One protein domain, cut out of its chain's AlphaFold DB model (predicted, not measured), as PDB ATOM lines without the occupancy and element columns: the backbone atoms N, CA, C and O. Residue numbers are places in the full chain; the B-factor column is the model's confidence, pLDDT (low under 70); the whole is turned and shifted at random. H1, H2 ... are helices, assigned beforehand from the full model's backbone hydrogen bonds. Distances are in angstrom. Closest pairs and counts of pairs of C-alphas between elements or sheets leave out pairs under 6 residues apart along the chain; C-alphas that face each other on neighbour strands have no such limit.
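This is residues 8 to 139 of the 147 residues of the protein "Putative membrane spanning protein" of Flavobacterium psychrophilum (UniProt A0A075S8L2). What shape is it? Four long helices, H1 to H4, fold back and forth in a curving row; residues 106 to 139, with H5, stand free. What builds it? The printed part has 132 residues with five named helices, H1 to H5 in order, and no named strand: all helix. It is loose, radius of gyration of the C-alphas 17.6 A, spanning 55 by 45 by 24 A.

Where is H1? It is residues 8 to 33, 38.1 A long, from C-alpha 8 at (146.552, 109.528, 146.269). What follows? H2 is residues 37 to 58, H3 64 to 81, H4 85 to 109 and H5 116 to 139, ending at C-alpha 139 (144.370, 144.037, 187.717).

Which touch? Hairpins are H1 and H2, H2 and H3, and H3 and H4, opposite ways at shallow tilts of 22, 6 and 24 degrees. The closest C-alphas of H3 and H4, Ala 76 and Gly 91, are 4.1 A apart. Which backbone O i to N i+4 pairs are within hydrogen-bond range? Every pair in H1, H3 and H4 is, 16 of 18 in H2 and 18 of 20 in H5.

Any cut or long link? The printed part has neither. Where is confidence low? The model's pLDDT is under 70 at residues 8 to 10, 60 and 111 to 113.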
ATOM      1  N   ILE A   8     147.812 108.814 145.984       58.59
ATOM      2  CA  ILE A   8     146.552 109.528 146.269       58.59
ATOM      3  C   ILE A   8     145.908 109.050 147.584       58.59
ATOM      4  O   ILE A   8     145.315 109.839 148.318       58.59
ATOM      5  N   LYS A   9     146.091 107.773 147.942       60.94
ATOM      6  CA  LYS A   9     145.539 107.188 149.172       60.94
ATOM      7  C   LYS A   9     146.186 107.766 150.437       60.94
ATOM      8  O   LYS A   9     145.483 108.130 151.373       60.94
ATOM      9  N   ALA A  10     147.509 107.935 150.429       63.84
ATOM     10  CA  ALA A  10     148.241 108.543 151.540       63.84
ATOM     11  C   ALA A  10     147.930 110.044 151.692       63.84
ATOM     12  O   ALA A  10     147.909 110.558 152.807       63.84
ATOM     13  N   ALA A  11     147.645 110.739 150.586       71.06
ATOM     14  CA  ALA A  11     147.219 112.137 150.621       71.06
ATOM     15  C   ALA A  11     145.849 112.302 151.310       71.06
ATOM     16  O   ALA A  11     145.687 113.194 152.142       71.06
ATOM     17  N   ASN A  12     144.898 111.401 151.039       80.62
ATOM     18  CA  ASN A  12     143.599 111.406 151.720       80.62
ATOM     19  C   ASN A  12     143.714 111.095 153.221       80.62
ATOM     20  O   ASN A  12     143.061 111.760 154.021       80.62
ATOM     21  N   GLU A  13     144.566 110.144 153.624       84.75
ATOM     22  CA  GLU A  13     144.816 109.851 155.047       84.75
ATOM     23  C   GLU A  13     145.354 111.075 155.802       84.75
ATOM     24  O   GLU A  13     144.888 111.390 156.896       84.75
ATOM     25  N   VAL A  14     146.312 111.798 155.210       87.81
ATOM     26  CA  VAL A  14     146.883 113.010 155.817       87.81
ATOM     27  C   VAL A  14     145.834 114.118 155.937       87.81
ATOM     28  O   VAL A  14     145.767 114.764 156.978       87.81
ATOM     29  N   ASN A  15     144.977 114.307 154.930       89.62
ATOM     30  CA  ASN A  15     143.909 115.309 154.986       89.62
ATOM     31  C   ASN A  15     142.896 115.023 156.104       89.62
ATOM     32  O   ASN A  15     142.486 115.945 156.807       89.62
ATOM     33  N   ILE A  16     142.540 113.752 156.313       92.62
ATOM     34  CA  ILE A  16     141.669 113.342 157.425       92.62
ATOM     35  C   ILE A  16     142.344 113.641 158.769       92.62
ATOM     36  O   ILE A  16     141.702 114.172 159.673       92.62
ATOM     37  N   LEU A  17     143.644 113.356 158.902       91.81
ATOM     38  CA  LEU A  17     144.398 113.668 160.120       91.81
ATOM     39  C   LEU A  17     144.487 115.177 160.383       91.81
ATOM     40  O   LEU A  17     144.391 115.591 161.534       91.81
ATOM     41  N   ILE A  18     144.635 115.999 159.340       91.94
ATOM     42  CA  ILE A  18     144.618 117.465 159.460       91.94
ATOM     43  C   ILE A  18     143.240 117.948 159.922       91.94
ATOM     44  O   ILE A  18     143.159 118.771 160.831       91.94
ATOM     45  N   LEU A  19     142.157 117.419 159.345       94.19
ATOM     46  CA  LEU A  19     140.796 117.750 159.772       94.19
ATOM     47  C   LEU A  19     140.573 117.383 161.246       94.19
ATOM     48  O   LEU A  19     140.038 118.183 162.011       94.19
ATOM     49  N   LEU A  20     141.037 116.200 161.653       93.94
ATOM     50  CA  LEU A  20     140.965 115.743 163.038       93.94
ATOM     51  C   LEU A  20     141.801 116.628 163.969       93.94
ATOM     52  O   LEU A  20     141.326 116.985 165.043       93.94
ATOM     53  N   PHE A  21     143.005 117.031 163.556       93.94
ATOM     54  CA  PHE A  21     143.839 117.973 164.301       93.94
ATOM     55  C   PHE A  21     143.105 119.294 164.550       93.94
ATOM     56  O   PHE A  21     143.012 119.723 165.699       93.94
ATOM     57  N   PHE A  22     142.515 119.891 163.511       94.31
ATOM     58  CA  PHE A  22     141.720 121.110 163.662       94.31
ATOM     59  C   PHE A  22     140.530 120.907 164.606       94.31
ATOM     60  O   PHE A  22     140.317 121.722 165.503       94.31
ATOM     61  N   GLY A  23     139.800 119.798 164.462       94.94
ATOM     62  CA  GLY A  23     138.691 119.449 165.353       94.94
ATOM     63  C   GLY A  23     139.120 119.346 166.819       94.94
ATOM     64  O   GLY A  23     138.482 119.942 167.686       94.94
ATOM     65  N   VAL A  24     140.233 118.661 167.097       94.38
ATOM     66  CA  VAL A  24     140.811 118.534 168.445       94.38
ATOM     67  C   VAL A  24     141.201 119.900 169.003       94.38
ATOM     68  O   VAL A  24     140.824 120.208 170.129       94.38
ATOM     69  N   THR A  25     141.882 120.744 168.222       92.62
ATOM     70  CA  THR A  25     142.287 122.087 168.679       92.62
ATOM     71  C   THR A  25     141.098 123.012 168.942       92.62
ATOM     72  O   THR A  25     141.094 123.727 169.933       92.62
ATOM     73  N   LEU A  26     140.053 122.981 168.110       94.50
ATOM     74  CA  LEU A  26     138.855 123.795 168.339       94.50
ATOM     75  C   LEU A  26     138.095 123.328 169.579       94.50
ATOM     76  O   LEU A  26     137.653 124.140 170.387       94.50
ATOM     77  N   THR A  27     137.973 122.013 169.742       93.62
ATOM     78  CA  THR A  27     137.318 121.429 170.913       93.62
ATOM     79  C   THR A  27     138.097 121.740 172.189       93.62
ATOM     80  O   THR A  27     137.491 121.934 173.236       93.62
ATOM     81  N   GLU A  28     139.425 121.833 172.109       92.44
ATOM     82  CA  GLU A  28     140.285 122.199 173.233       92.44
ATOM     83  C   GLU A  28     140.033 123.633 173.696       92.44
ATOM     84  O   GLU A  28     139.774 123.833 174.881       92.44
ATOM     85  N   VAL A  29     139.964 124.589 172.766       92.12
ATOM     86  CA  VAL A  29     139.617 125.988 173.067       92.12
ATOM     87  C   VAL A  29     138.233 126.087 173.712       92.12
ATOM     88  O   VAL A  29     138.048 126.798 174.700       92.12
ATOM     89  N   VAL A  30     137.250 125.344 173.192       93.69
ATOM     90  CA  VAL A  30     135.900 125.296 173.775       93.69
ATOM     91  C   VAL A  30     135.932 124.674 175.177       93.69
ATOM     92  O   VAL A  30     135.315 125.201 176.099       93.69
ATOM     93  N   ALA A  31     136.669 123.581 175.375       91.25
ATOM     94  CA  ALA A  31     136.797 122.931 176.677       91.25
ATOM     95  C   ALA A  31     137.481 123.833 177.716       91.25
ATOM     96  O   ALA A  31     137.090 123.812 178.884       91.25
ATOM     97  N   GLU A  32     138.466 124.630 177.295       87.44
ATOM     98  CA  GLU A  32     139.140 125.627 178.129       87.44
ATOM     99  C   GLU A  32     138.192 126.768 178.513       87.44
ATOM    100  O   GLU A  32     138.127 127.121 179.689       87.44
ATOM    101  N   PHE A  33     137.368 127.246 177.575       91.06
ATOM    102  CA  PHE A  33     136.331 128.246 177.846       91.06
ATOM    103  C   PHE A  33     135.312 127.783 178.902       91.06
ATOM    104  O   PHE A  33     134.918 128.560 179.768       91.06
ATOM    105  N   PHE A  34     134.914 126.508 178.871       91.62
ATOM    106  CA  PHE A  34     133.997 125.919 179.855       91.62
ATOM    107  C   PHE A  34     134.697 125.309 181.088       91.62
ATOM    108  O   PHE A  34     134.032 124.717 181.937       91.62
ATOM    109  N   CYS A  35     136.023 125.436 181.213       86.06
ATOM    110  CA  CYS A  35     136.821 124.901 182.325       86.06
ATOM    111  C   CYS A  35     136.701 123.373 182.554       86.06
ATOM    112  O   CYS A  35     136.863 122.897 183.681       86.06
ATOM    113  N   PHE A  36     136.478 122.569 181.507       87.69
ATOM    114  CA  PHE A  36     136.404 121.102 181.613       87.69
ATOM    115  C   PHE A  36     137.798 120.449 181.730       87.69
ATOM    116  O   PHE A  36     138.333 119.892 180.769       87.69
ATOM    117  N   VAL A  37     138.386 120.483 182.931       84.12
ATOM    118  CA  VAL A  37     139.793 120.113 183.213       84.12
ATOM    119  C   VAL A  37     140.211 118.738 182.671       84.12
ATOM    120  O   VAL A  37     141.261 118.626 182.039       84.12
ATOM    121  N   SER A  38     139.403 117.691 182.865       85.25
ATOM    122  CA  SER A  38     139.739 116.339 182.384       85.25
ATOM    123  C   SER A  38     139.844 116.268 180.860       85.25
ATOM    124  O   SER A  38     140.708 115.577 180.322       85.25
ATOM    125  N   PHE A  39     138.984 117.009 180.158       86.19
ATOM    126  CA  PHE A  39     138.974 117.049 178.700       86.19
ATOM    127  C   PHE A  39     140.144 117.879 178.165       86.19
ATOM    128  O   PHE A  39     140.796 117.476 177.207       86.19
ATOM    129  N   ILE A  40     140.483 118.974 178.850       86.88
ATOM    130  CA  ILE A  40     141.662 119.795 178.550       86.88
ATOM    131  C   ILE A  40     142.947 118.962 178.649       86.88
ATOM    132  O   ILE A  40     143.774 119.014 177.738       86.88
ATOM    133  N   TYR A  41     143.099 118.151 179.703       86.38
ATOM    134  CA  TYR A  41     144.251 117.253 179.866       86.38
ATOM    135  C   TYR A  41     144.422 116.320 178.665       86.38
ATOM    136  O   TYR A  41     145.517 116.201 178.115       86.38
ATOM    137  N   PHE A  42     143.330 115.679 178.242       88.56
ATOM    138  CA  PHE A  42     143.349 114.753 177.116       88.56
ATOM    139  C   PHE A  42     143.645 115.468 175.792       88.56
ATOM    140  O   PHE A  42     144.514 115.038 175.034       88.56
ATOM    141  N   LEU A  43     142.967 116.586 175.521       90.94
ATOM    142  CA  LEU A  43     143.100 117.304 174.256       90.94
ATOM    143  C   LEU A  43     144.467 117.987 174.111       90.94
ATOM    144  O   LEU A  43     145.122 117.784 173.087       90.94
ATOM    145  N   LYS A  44     144.959 118.711 175.131       87.50
ATOM    146  CA  LYS A  44     146.288 119.361 175.089       87.50
ATOM    147  C   LYS A  44     147.416 118.339 174.903       87.50
ATOM    148  O   LYS A  44     148.381 118.615 174.184       87.50
ATOM    149  N   ALA A  45     147.284 117.149 175.496       88.12
ATOM    150  CA  ALA A  45     148.233 116.056 175.302       88.12
ATOM    151  C   ALA A  45     148.137 115.419 173.903       88.12
ATOM    152  O   ALA A  45     149.148 114.950 173.393       88.12
ATOM    153  N   LEU A  46     146.964 115.411 173.262       90.69
ATOM    154  CA  LEU A  46     146.736 114.767 171.960       90.69
ATOM    155  C   LEU A  46     147.244 115.593 170.761       90.69
ATOM    156  O   LEU A  46     147.630 115.022 169.737       90.69
ATOM    157  N   ILE A  47     147.302 116.923 170.889       90.81
ATOM    158  CA  ILE A  47     147.735 117.853 169.827       90.81
ATOM    159  C   ILE A  47     149.150 117.524 169.310       90.81
ATOM    160  O   ILE A  47     149.357 117.401 168.099       90.81
ATOM    161  N   CYS A  48     150.135 117.345 170.199       91.12
ATOM    162  CA  CYS A  48     151.525 117.080 169.797       91.12
ATOM    163  C   CYS A  48     151.718 115.698 169.133       91.12
ATOM    164  O   CYS A  48     152.335 115.648 168.067       91.12
ATOM    165  N   PRO A  49     151.179 114.581 169.665       90.94
ATOM    166  CA  PRO A  49     151.164 113.287 168.986       90.94
ATOM    167  C   PRO A  49     150.524 113.339 167.598       90.94
ATOM    168  O   PRO A  49     151.085 112.780 166.657       90.94
ATOM    169  N   LEU A  50     149.401 114.048 167.434       91.75
ATOM    170  CA  LEU A  50     148.766 114.214 166.123       91.75
ATOM    171  C   LEU A  50     149.691 114.911 165.125       91.75
ATOM    172  O   LEU A  50     149.862 114.423 164.007       91.75
ATOM    173  N   LEU A  51     150.352 115.993 165.540       90.38
ATOM    174  CA  LEU A  51     151.363 116.674 164.726       90.38
ATOM    175  C   LEU A  51     152.527 115.750 164.351       90.38
ATOM    176  O   LEU A  51     152.960 115.762 163.199       90.38
ATOM    177  N   ILE A  52     153.005 114.915 165.280       90.94
ATOM    178  CA  ILE A  52     154.061 113.928 165.002       90.94
ATOM    179  C   ILE A  52     153.585 112.916 163.951       90.94
ATOM    180  O   ILE A  52     154.322 112.622 163.006       90.94
ATOM    181  N   VAL A  53     152.360 112.395 164.070       90.38
ATOM    182  CA  VAL A  53     151.799 111.421 163.118       90.38
ATOM    183  C   VAL A  53     151.630 112.047 161.732       90.38
ATOM    184  O   VAL A  53     152.086 111.465 160.742       90.38
ATOM    185  N   ILE A  54     151.053 113.251 161.656       90.12
ATOM    186  CA  ILE A  54     150.911 114.017 160.406       90.12
ATOM    187  C   ILE A  54     152.287 114.240 159.776       90.12
ATOM    188  O   ILE A  54     152.484 113.968 158.589       90.12
ATOM    189  N   TYR A  55     153.266 114.666 160.574       88.00
ATOM    190  CA  TYR A  55     154.626 114.909 160.112       88.00
ATOM    191  C   TYR A  55     155.282 113.645 159.548       88.00
ATOM    192  O   TYR A  55     155.856 113.684 158.458       88.00
ATOM    193  N   CYS A  56     155.158 112.516 160.245       86.50
ATOM    194  CA  CYS A  56     155.727 111.232 159.837       86.50
ATOM    195  C   CYS A  56     155.122 110.679 158.539       86.50
ATOM    196  O   CYS A  56     155.828 109.986 157.797       86.50
ATOM    197  N   LYS A  57     153.838 110.965 158.279       85.69
ATOM    198  CA  LYS A  57     153.099 110.531 157.082       85.69
ATOM    199  C   LYS A  57     153.281 111.473 155.888       85.69
ATOM    200  O   LYS A  57     153.332 111.002 154.758       85.69
ATOM    201  N   SER A  58     153.406 112.777 156.131       83.81
ATOM    202  CA  SER A  58     153.503 113.802 155.081       83.81
ATOM    203  C   SER A  58     154.945 114.067 154.617       83.81
ATOM    204  O   SER A  58     155.197 114.382 153.450       83.81
ATOM    205  N   SER A  59     155.931 113.911 155.506       77.75
ATOM    206  CA  SER A  59     157.302 114.353 155.224       77.75
ATOM    207  C   SER A  59     158.118 113.348 154.412       77.75
ATOM    208  O   SER A  59     158.331 112.210 154.823       77.75
ATOM    209  N   VAL A  60     158.681 113.820 153.293       68.75
ATOM    210  CA  VAL A  60     159.603 113.052 152.429       68.75
ATOM    211  C   VAL A  60     160.984 112.870 153.074       68.75
ATOM    212  O   VAL A  60     161.626 111.841 152.887       68.75
ATOM    213  N   LYS A  61     161.451 113.868 153.835       73.50
ATOM    214  CA  LYS A  61     162.684 113.811 154.630       73.50
ATOM    215  C   LYS A  61     162.336 114.130 156.077       73.50
ATOM    216  O   LYS A  61     161.798 115.197 156.357       73.50
ATOM    217  N   ARG A  62     162.632 113.197 156.978       78.12
ATOM    218  CA  ARG A  62     162.337 113.335 158.407       78.12
ATOM    219  C   ARG A  62     163.475 114.077 159.094       78.12
ATOM    220  O   ARG A  62     164.635 113.709 158.940       78.12
ATOM    221  N   ASN A  63     163.134 115.116 159.844       84.75
ATOM    222  CA  ASN A  63     164.061 115.858 160.678       84.75
ATOM    223  C   ASN A  63     163.775 115.538 162.147       84.75
ATOM    224  O   ASN A  63     162.765 115.968 162.704       84.75
ATOM    225  N   ASN A  64     164.691 114.806 162.777       86.62
ATOM    226  CA  ASN A  64     164.555 114.394 164.174       86.62
ATOM    227  C   ASN A  64     164.504 115.592 165.135       86.62
ATOM    228  O   ASN A  64     163.886 115.490 166.188       86.62
ATOM    229  N   CYS A  65     165.074 116.741 164.754       87.75
ATOM    230  CA  CYS A  65     164.989 117.977 165.532       87.75
ATOM    231  C   CYS A  65     163.535 118.461 165.680       87.75
ATOM    232  O   CYS A  65     163.159 118.945 166.742       87.75
ATOM    233  N   PHE A  66     162.693 118.266 164.656       89.12
ATOM    234  CA  PHE A  66     161.283 118.667 164.709       89.12
ATOM    235  C   PHE A  66     160.474 117.758 165.636       89.12
ATOM    236  O   PHE A  66     159.681 118.234 166.441       89.12
ATOM    237  N   ILE A  67     160.722 116.449 165.570       90.94
ATOM    238  CA  ILE A  67     160.086 115.478 166.468       90.94
ATOM    239  C   ILE A  67     160.514 115.747 167.916       90.94
ATOM    240  O   ILE A  67     159.667 115.778 168.803       90.94
ATOM    241  N   LEU A  68     161.803 116.012 168.148       93.56
ATOM    242  CA  LEU A  68     162.319 116.373 169.467       93.56
ATOM    243  C   LEU A  68     161.670 117.657 170.001       93.56
ATOM    244  O   LEU A  68     161.276 117.699 171.163       93.56
ATOM    245  N   ALA A  69     161.497 118.673 169.150       93.12
ATOM    246  CA  ALA A  69     160.770 119.883 169.519       93.12
ATOM    247  C   ALA A  69     159.337 119.545 169.966       93.12
ATOM    248  O   ALA A  69     158.924 119.942 171.051       93.12
ATOM    249  N   LEU A  70     158.600 118.749 169.187       92.50
ATOM    250  CA  LEU A  70     157.233 118.355 169.540       92.50
ATOM    251  C   LEU A  70     157.150 117.549 170.844       92.50
ATOM    252  O   LEU A  70     156.171 117.696 171.572       92.50
ATOM    253  N   ILE A  71     158.166 116.748 171.175       93.69
ATOM    254  CA  ILE A  71     158.246 116.052 172.468       93.69
ATOM    255  C   ILE A  71     158.401 117.058 173.614       93.69
ATOM    256  O   ILE A  71     157.675 116.966 174.601       93.69
ATOM    257  N   PHE A  72     159.282 118.052 173.480       93.94
ATOM    258  CA  PHE A  72     159.392 119.118 174.482       93.94
ATOM    259  C   PHE A  72     158.092 119.917 174.626       93.94
ATOM    260  O   PHE A  72     157.688 120.221 175.746       93.94
ATOM    261  N   GLY A  73     157.400 120.192 173.516       92.00
ATOM    262  CA  GLY A  73     156.080 120.828 173.530       92.00
ATOM    263  C   GLY A  73     155.022 119.988 174.254       92.00
ATOM    264  O   GLY A  73     154.249 120.525 175.042       92.00
ATOM    265  N   LEU A  74     155.027 118.666 174.055       92.81
ATOM    266  CA  LEU A  74     154.127 117.747 174.756       92.81
ATOM    267  C   LEU A  74     154.363 117.770 176.269       92.81
ATOM    268  O   LEU A  74     153.413 117.888 177.039       92.81
ATOM    269  N   ILE A  75     155.627 117.674 176.688       92.31
ATOM    270  CA  ILE A  75     156.005 117.701 178.104       92.31
ATOM    271  C   ILE A  75     155.571 119.031 178.730       92.31
ATOM    272  O   ILE A  75     154.924 119.031 179.774       92.31
ATOM    273  N   ALA A  76     155.852 120.155 178.063       92.12
ATOM    274  CA  ALA A  76     155.426 121.477 178.514       92.12
ATOM    275  C   ALA A  76     153.904 121.565 178.704       92.12
ATOM    276  O   ALA A  76     153.438 122.028 179.744       92.12
ATOM    277  N   ASN A  77     153.129 121.065 177.736       89.56
ATOM    278  CA  ASN A  77     151.671 121.083 177.804       89.56
ATOM    279  C   ASN A  77     151.135 120.299 179.005       89.56
ATOM    280  O   ASN A  77     150.221 120.785 179.659       89.56
ATOM    281  N   ILE A  78     151.709 119.133 179.324       89.31
ATOM    282  CA  ILE A  78     151.310 118.338 180.499       89.31
ATOM    283  C   ILE A  78     151.518 119.139 181.792       89.31
ATOM    284  O   ILE A  78     150.638 119.157 182.652       89.31
ATOM    285  N   PHE A  79     152.652 119.831 181.909       89.75
ATOM    286  CA  PHE A  79     152.962 120.659 183.074       89.75
ATOM    287  C   PHE A  79     152.060 121.895 183.190       89.75
ATOM    288  O   PHE A  79     151.664 122.256 184.299       89.75
ATOM    289  N   PHE A  80     151.661 122.512 182.074       86.62
ATOM    290  CA  PHE A  80     150.763 123.669 182.106       86.62
ATOM    291  C   PHE A  80     149.349 123.350 182.603       86.62
ATOM    292  O   PHE A  80     148.695 124.233 183.155       86.62
ATOM    293  N   VAL A  81     148.864 122.111 182.459       84.62
ATOM    294  CA  VAL A  81     147.498 121.776 182.904       84.62
ATOM    295  C   VAL A  81     147.383 121.652 184.427       84.62
ATOM    296  O   VAL A  81     146.306 121.883 184.972       84.62
ATOM    297  N   ALA A  82     148.481 121.346 185.125       82.25
ATOM    298  CA  ALA A  82     148.472 121.140 186.575       82.25
ATOM    299  C   ALA A  82     148.219 122.434 187.377       82.25
ATOM    300  O   ALA A  82     147.785 122.370 188.518       82.25
ATOM    301  N   LYS A  83     148.424 123.617 186.771       77.31
ATOM    302  CA  LYS A  83     148.195 124.958 187.358       77.31
ATOM    303  C   LYS A  83     148.967 125.281 188.651       77.31
ATOM    304  O   LYS A  83     148.866 126.406 189.133       77.31
ATOM    305  N   ASP A  84     149.781 124.372 189.183       87.44
ATOM    306  CA  ASP A  84     150.678 124.658 190.308       87.44
ATOM    307  C   ASP A  84     151.867 125.518 189.862       87.44
ATOM    308  O   ASP A  84     152.387 125.343 188.760       87.44
ATOM    309  N   PHE A  85     152.380 126.387 190.739       86.00
ATOM    310  CA  PHE A  85     153.511 127.271 190.415       86.00
ATOM    311  C   PHE A  85     154.753 126.510 189.915       86.00
ATOM    312  O   PHE A  85     155.324 126.858 188.883       86.00
ATOM    313  N   ASN A  86     155.136 125.425 190.600       90.56
ATOM    314  CA  ASN A  86     156.275 124.591 190.199       90.56
ATOM    315  C   ASN A  86     156.050 123.939 188.828       90.56
ATOM    316  O   ASN A  86     156.969 123.871 188.013       90.56
ATOM    317  N   SER A  87     154.820 123.495 188.567       88.69
ATOM    318  CA  SER A  87     154.418 122.910 187.290       88.69
ATOM    319  C   SER A  87     154.467 123.958 186.175       88.69
ATOM    320  O   SER A  87     155.046 123.701 185.124       88.69
ATOM    321  N   ILE A  88     153.977 125.178 186.415       89.69
ATOM    322  CA  ILE A  88     154.047 126.293 185.458       89.69
ATOM    323  C   ILE A  88     155.503 126.667 185.153       89.69
ATOM    324  O   ILE A  88     155.851 126.858 183.985       89.69
ATOM    325  N   LEU A  89     156.373 126.732 186.166       92.25
ATOM    326  CA  LEU A  89     157.793 127.041 185.987       92.25
ATOM    327  C   LEU A  89     158.495 125.978 185.127       92.25
ATOM    328  O   LEU A  89     159.175 126.306 184.153       92.25
ATOM    329  N   LEU A  90     158.291 124.698 185.451       93.56
ATOM    330  CA  LEU A  90     158.901 123.587 184.722       93.56
ATOM    331  C   LEU A  90     158.342 123.473 183.292       93.56
ATOM    332  O   LEU A  90     159.096 123.270 182.338       93.56
ATOM    333  N   GLY A  91     157.031 123.675 183.130       93.00
ATOM    334  CA  GLY A  91     156.361 123.743 181.833       93.00
ATOM    335  C   GLY A  91     156.907 124.870 180.960       93.00
ATOM    336  O   GLY A  91     157.219 124.645 179.792       93.00
ATOM    337  N   SER A  92     157.137 126.049 181.544       92.75
ATOM    338  CA  SER A  92     157.743 127.198 180.858       92.75
ATOM    339  C   SER A  92     159.167 126.907 180.384       92.75
ATOM    340  O   SER A  92     159.527 127.264 179.262       92.75
ATOM    341  N   LEU A  93     159.963 126.200 181.189       95.56
ATOM    342  CA  LEU A  93     161.323 125.795 180.828       95.56
ATOM    343  C   LEU A  93     161.330 124.825 179.634       95.56
ATOM    344  O   LEU A  93     162.057 125.040 178.662       95.56
ATOM    345  N   PHE A  94     160.471 123.804 179.640       95.31
ATOM    346  CA  PHE A  94     160.321 122.909 178.486       95.31
ATOM    347  C   PHE A  94     159.753 123.623 177.253       95.31
ATOM    348  O   PHE A  94     160.197 123.373 176.128       95.31
ATOM    349  N   PHE A  95     158.826 124.561 177.452       93.06
ATOM    350  CA  PHE A  95     158.280 125.386 176.380       93.06
ATOM    351  C   PHE A  95     159.350 126.283 175.744       93.06
ATOM    352  O   PHE A  95     159.360 126.469 174.526       93.06
ATOM    353  N   MET A  96     160.297 126.789 176.535       95.00
ATOM    354  CA  MET A  96     161.437 127.557 176.040       95.00
ATOM    355  C   MET A  96     162.332 126.706 175.130       95.00
ATOM    356  O   MET A  96     162.654 127.135 174.021       95.00
ATOM    357  N   PHE A  97     162.670 125.476 175.533       95.56
ATOM    358  CA  PHE A  97     163.428 124.551 174.677       95.56
ATOM    359  C   PHE A  97     162.689 124.220 173.380       95.56
ATOM    360  O   PHE A  97     163.288 124.255 172.301       95.56
ATOM    361  N   TYR A  98     161.380 123.970 173.462       94.38
ATOM    362  CA  TYR A  98     160.532 123.808 172.283       94.38
ATOM    363  C   TYR A  98     160.648 125.011 171.332       94.38
ATOM    364  O   TYR A  98     160.905 124.833 170.138       94.38
ATOM    365  N   ARG A  99     160.527 126.239 171.852       93.31
ATOM    366  CA  ARG A  99     160.621 127.473 171.055       93.31
ATOM    367  C   ARG A  99     161.986 127.640 170.399       93.31
ATOM    368  O   ARG A  99     162.029 127.931 169.206       93.31
ATOM    369  N   ILE A 100     163.075 127.408 171.129       94.56
ATOM    370  CA  ILE A 100     164.440 127.499 170.588       94.56
ATOM    371  C   ILE A 100     164.613 126.536 169.407       94.56
ATOM    372  O   ILE A 100     165.101 126.939 168.351       94.56
ATOM    373  N   LEU A 101     164.163 125.283 169.546       93.94
ATOM    374  CA  LEU A 101     164.276 124.278 168.484       93.94
ATOM    375  C   LEU A 101     163.442 124.633 167.248       93.94
ATOM    376  O   LEU A 101     163.926 124.486 166.124       93.94
ATOM    377  N   ILE A 102     162.209 125.119 167.435       91.44
ATOM    378  CA  ILE A 102     161.354 125.555 166.323       91.44
ATOM    379  C   ILE A 102     161.962 126.761 165.604       91.44
ATOM    380  O   ILE A 102     162.036 126.750 164.376       91.44
ATOM    381  N   ILE A 103     162.442 127.768 166.338       90.62
ATOM    382  CA  ILE A 103     163.093 128.946 165.748       90.62
ATOM    383  C   ILE A 103     164.336 128.521 164.962       90.62
ATOM    384  O   ILE A 103     164.478 128.902 163.799       90.62
ATOM    385  N   TYR A 104     165.189 127.672 165.543       91.19
ATOM    386  CA  TYR A 104     166.360 127.113 164.860       91.19
ATOM    387  C   TYR A 104     165.982 126.417 163.543       91.19
ATOM    388  O   TYR A 104     166.608 126.643 162.507       91.19
ATOM    389  N   LEU A 105     164.928 125.598 163.563       89.81
ATOM    390  CA  LEU A 105     164.408 124.915 162.380       89.81
ATOM    391  C   LEU A 105     163.921 125.884 161.306       89.81
ATOM    392  O   LEU A 105     164.276 125.719 160.139       89.81
ATOM    393  N   VAL A 106     163.123 126.880 161.689       88.56
ATOM    394  CA  VAL A 106     162.569 127.871 160.759       88.56
ATOM    395  C   VAL A 106     163.691 128.673 160.110       88.56
ATOM    396  O   VAL A 106     163.717 128.769 158.888       88.56
ATOM    397  N   VAL A 107     164.656 129.166 160.891       86.38
ATOM    398  CA  VAL A 107     165.813 129.920 160.372       86.38
ATOM    399  C   VAL A 107     166.672 129.062 159.439       86.38
ATOM    400  O   VAL A 107     167.183 129.554 158.440       86.38
ATOM    401  N   LYS A 108     166.811 127.761 159.719       85.56
ATOM    402  CA  LYS A 108     167.558 126.836 158.855       85.56
ATOM    403  C   LYS A 108     166.848 126.537 157.530       85.56
ATOM    404  O   LYS A 108     167.515 126.287 156.530       85.56
ATOM    405  N   ILE A 109     165.516 126.472 157.535       85.00
ATOM    406  CA  ILE A 109     164.708 126.101 156.359       85.00
ATOM    407  C   ILE A 109     164.426 127.320 155.482       85.00
ATOM    408  O   ILE A 109     164.479 127.230 154.256       85.00
ATOM    409  N   VAL A 110     164.097 128.446 156.106       82.50
ATOM    410  CA  VAL A 110     163.774 129.686 155.416       82.50
ATOM    411  C   VAL A 110     165.073 130.435 155.180       82.50
ATOM    412  O   VAL A 110     165.649 131.006 156.101       82.50
ATOM    413  N   SER A 111     165.524 130.480 153.928       69.88
ATOM    414  CA  SER A 111     166.521 131.464 153.522       69.88
ATOM    415  C   SER A 111     165.901 132.845 153.714       69.88
ATOM    416  O   SER A 111     165.052 133.244 152.920       69.88
ATOM    417  N   MET A 112     166.253 133.540 154.795       68.12
ATOM    418  CA  MET A 112     165.816 134.910 155.039       68.12
ATOM    419  C   MET A 112     166.811 135.854 154.358       68.12
ATOM    420  O   MET A 112     167.881 136.090 154.913       68.12
ATOM    421  N   PRO A 113     166.507 136.380 153.154       69.25
ATOM    422  CA  PRO A 113     167.434 137.253 152.442       69.25
ATOM    423  C   PRO A 113     167.657 138.579 153.178       69.25
ATOM    424  O   PRO A 113     168.710 139.179 153.022       69.25
ATOM    425  N   ASN A 114     166.686 139.025 153.985       76.75
ATOM    426  CA  ASN A 114     166.758 140.244 154.783       76.75
ATOM    427  C   ASN A 114     166.047 140.041 156.129       76.75
ATOM    428  O   ASN A 114     164.908 139.582 156.161       76.75
ATOM    429  N   TYR A 115     166.688 140.447 157.228       80.25
ATOM    430  CA  TYR A 115     166.116 140.408 158.587       80.25
ATOM    431  C   TYR A 115     165.167 141.580 158.891       80.25
ATOM    432  O   TYR A 115     164.510 141.608 159.929       80.25
ATOM    433  N   LEU A 116     165.066 142.543 157.974       84.38
ATOM    434  CA  LEU A 116     164.269 143.758 158.136       84.38
ATOM    435  C   LEU A 116     162.775 143.484 158.428       84.38
ATOM    436  O   LEU A 116     162.255 144.088 159.366       84.38
ATOM    437  N   PRO A 117     162.087 142.534 157.754       83.00
ATOM    438  CA  PRO A 117     160.707 142.178 158.096       83.00
ATOM    439  C   PRO A 117     160.553 141.606 159.510       83.00
ATOM    440  O   PRO A 117     159.532 141.834 160.151       83.00
ATOM    441  N   VAL A 118     161.563 140.891 160.018       82.62
ATOM    442  CA  VAL A 118     161.537 140.308 161.369       82.62
ATOM    443  C   VAL A 118     161.581 141.416 162.416       82.62
ATOM    444  O   VAL A 118     160.778 141.419 163.347       82.62
ATOM    445  N   ILE A 119     162.467 142.397 162.233       84.50
ATOM    446  CA  ILE A 119     162.587 143.550 163.135       84.50
ATOM    447  C   ILE A 119     161.304 144.388 163.095       84.50
ATOM    448  O   ILE A 119     160.744 144.698 164.146       84.50
ATOM    449  N   LEU A 120     160.793 144.685 161.894       88.06
ATOM    450  CA  LEU A 120     159.551 145.445 161.734       88.06
ATOM    451  C   LEU A 120     158.345 144.744 162.366       88.06
ATOM    452  O   LEU A 120     157.507 145.423 162.945       88.06
ATOM    453  N   ALA A 121     158.262 143.412 162.301       85.19
ATOM    454  CA  ALA A 121     157.196 142.644 162.948       85.19
ATOM    455  C   ALA A 121     157.350 142.570 164.479       85.19
ATOM    456  O   ALA A 121     156.359 142.424 165.195       85.19
ATOM    457  N   THR A 122     158.575 142.695 164.994       88.75
ATOM    458  CA  THR A 122     158.852 142.607 166.435       88.75
ATOM    459  C   THR A 122     158.359 143.845 167.182       88.75
ATOM    460  O   THR A 122     157.836 143.713 168.284       88.75
ATOM    461  N   ILE A 123     158.459 145.035 166.582       92.06
ATOM    462  CA  ILE A 123     158.014 146.302 167.190       92.06
ATOM    463  C   ILE A 123     156.522 146.281 167.587       92.06
ATOM    464  O   ILE A 123     156.233 146.472 168.769       92.06
ATOM    465  N   PRO A 124     155.557 146.025 166.677       90.62
ATOM    466  CA  PRO A 124     154.141 146.014 167.038       90.62
ATOM    467  C   PRO A 124     153.809 144.882 168.014       90.62
ATOM    468  O   PRO A 124     152.997 145.076 168.917       90.62
ATOM    469  N   PHE A 125     154.467 143.725 167.888       86.75
ATOM    470  CA  PHE A 125     154.299 142.622 168.832       86.75
ATOM    471  C   PHE A 125     154.748 143.009 170.249       86.75
ATOM    472  O   PHE A 125     154.019 142.765 171.206       86.75
ATOM    473  N   ALA A 126     155.909 143.656 170.384       89.81
ATOM    474  CA  ALA A 126     156.438 144.105 171.668       89.81
ATOM    475  C   ALA A 126     155.534 145.155 172.326       89.81
ATOM    476  O   ALA A 126     155.294 145.075 173.527       89.81
ATOM    477  N   ILE A 127     154.989 146.095 171.546       92.88
ATOM    478  CA  ILE A 127     154.049 147.107 172.054       92.88
ATOM    479  C   ILE A 127     152.797 146.439 172.631       92.88
ATOM    480  O   ILE A 127     152.430 146.720 173.769       92.88
ATOM    481  N   ILE A 128     152.166 145.528 171.880       91.94
ATOM    482  CA  ILE A 128     150.963 144.815 172.343       91.94
ATOM    483  C   ILE A 128     151.283 143.985 173.589       91.94
ATOM    484  O   ILE A 128     150.525 144.009 174.557       91.94
ATOM    485  N   PHE A 129     152.413 143.278 173.586       87.69
ATOM    486  CA  PHE A 129     152.834 142.455 174.713       87.69
ATOM    487  C   PHE A 129     153.034 143.281 175.990       87.69
ATOM    488  O   PHE A 129     152.499 142.926 177.041       87.69
ATOM    489  N   LEU A 130     153.762 144.399 175.896       89.44
ATOM    490  CA  LEU A 130     153.990 145.295 177.029       89.44
ATOM    491  C   LEU A 130     152.676 145.879 177.546       89.44
ATOM    492  O   LEU A 130     152.449 145.862 178.749       89.44
ATOM    493  N   TYR A 131     151.791 146.313 176.648       91.19
ATOM    494  CA  TYR A 131     150.491 146.872 177.017       91.19
ATOM    495  C   TYR A 131     149.603 145.872 177.774       91.19
ATOM    496  O   TYR A 131     149.055 146.187 178.830       91.19
ATOM    497  N   VAL A 132     149.489 144.638 177.272       87.00
ATOM    498  CA  VAL A 132     148.723 143.584 177.956       87.00
ATOM    499  C   VAL A 132     149.356 143.244 179.305       87.00
ATOM    500  O   VAL A 132     148.640 143.013 180.274       87.00
ATOM    501  N   THR A 133     150.688 143.259 179.392       83.44
ATOM    502  CA  THR A 133     151.403 143.003 180.650       83.44
ATOM    503  C   THR A 133     151.131 144.094 181.681       83.44
ATOM    504  O   THR A 133     150.849 143.772 182.830       83.44
ATOM    505  N   THR A 134     151.156 145.371 181.287       86.81
ATOM    506  CA  THR A 134     150.830 146.479 182.199       86.81
ATOM    507  C   THR A 134     149.394 146.387 182.702       86.81
ATOM    508  O   THR A 134     149.179 146.466 183.904       86.81
ATOM    509  N   LEU A 135     148.435 146.092 181.816       86.62
ATOM    510  CA  LEU A 135     147.040 145.888 182.218       86.62
ATOM    511  C   LEU A 135     146.884 144.717 183.194       86.62
ATOM    512  O   LEU A 135     146.141 144.810 184.163       86.62
ATOM    513  N   ALA A 136     147.590 143.612 182.955       83.50
ATOM    514  CA  ALA A 136     147.548 142.468 183.854       83.50
ATOM    515  C   ALA A 136     148.107 142.820 185.242       83.50
ATOM    516  O   ALA A 136     147.511 142.437 186.243       83.50
ATOM    517  N   ILE A 137     149.216 143.562 185.318       81.56
ATOM    518  CA  ILE A 137     149.808 143.998 186.595       81.56
ATOM    519  C   ILE A 137     148.830 144.879 187.383       81.56
ATOM    520  O   ILE A 137     148.691 144.689 188.592       81.56
ATOM    521  N   ASP A 138     148.136 145.791 186.703       77.56
ATOM    522  CA  ASP A 138     147.168 146.696 187.331       77.56
ATOM    523  C   ASP A 138     145.969 145.933 187.934       77.56
ATOM    524  O   ASP A 138     145.505 146.273 189.023       77.56
ATOM    525  N   GLU A 139     145.512 144.860 187.279       74.56
ATOM    526  CA  GLU A 139     144.370 144.037 187.717       74.56
ATOM    527  C   GLU A 139     144.739 142.952 188.751       74.56
ATOM    528  O   GLU A 139     143.920 142.577 189.592       74.56
TER     529      GLU A 139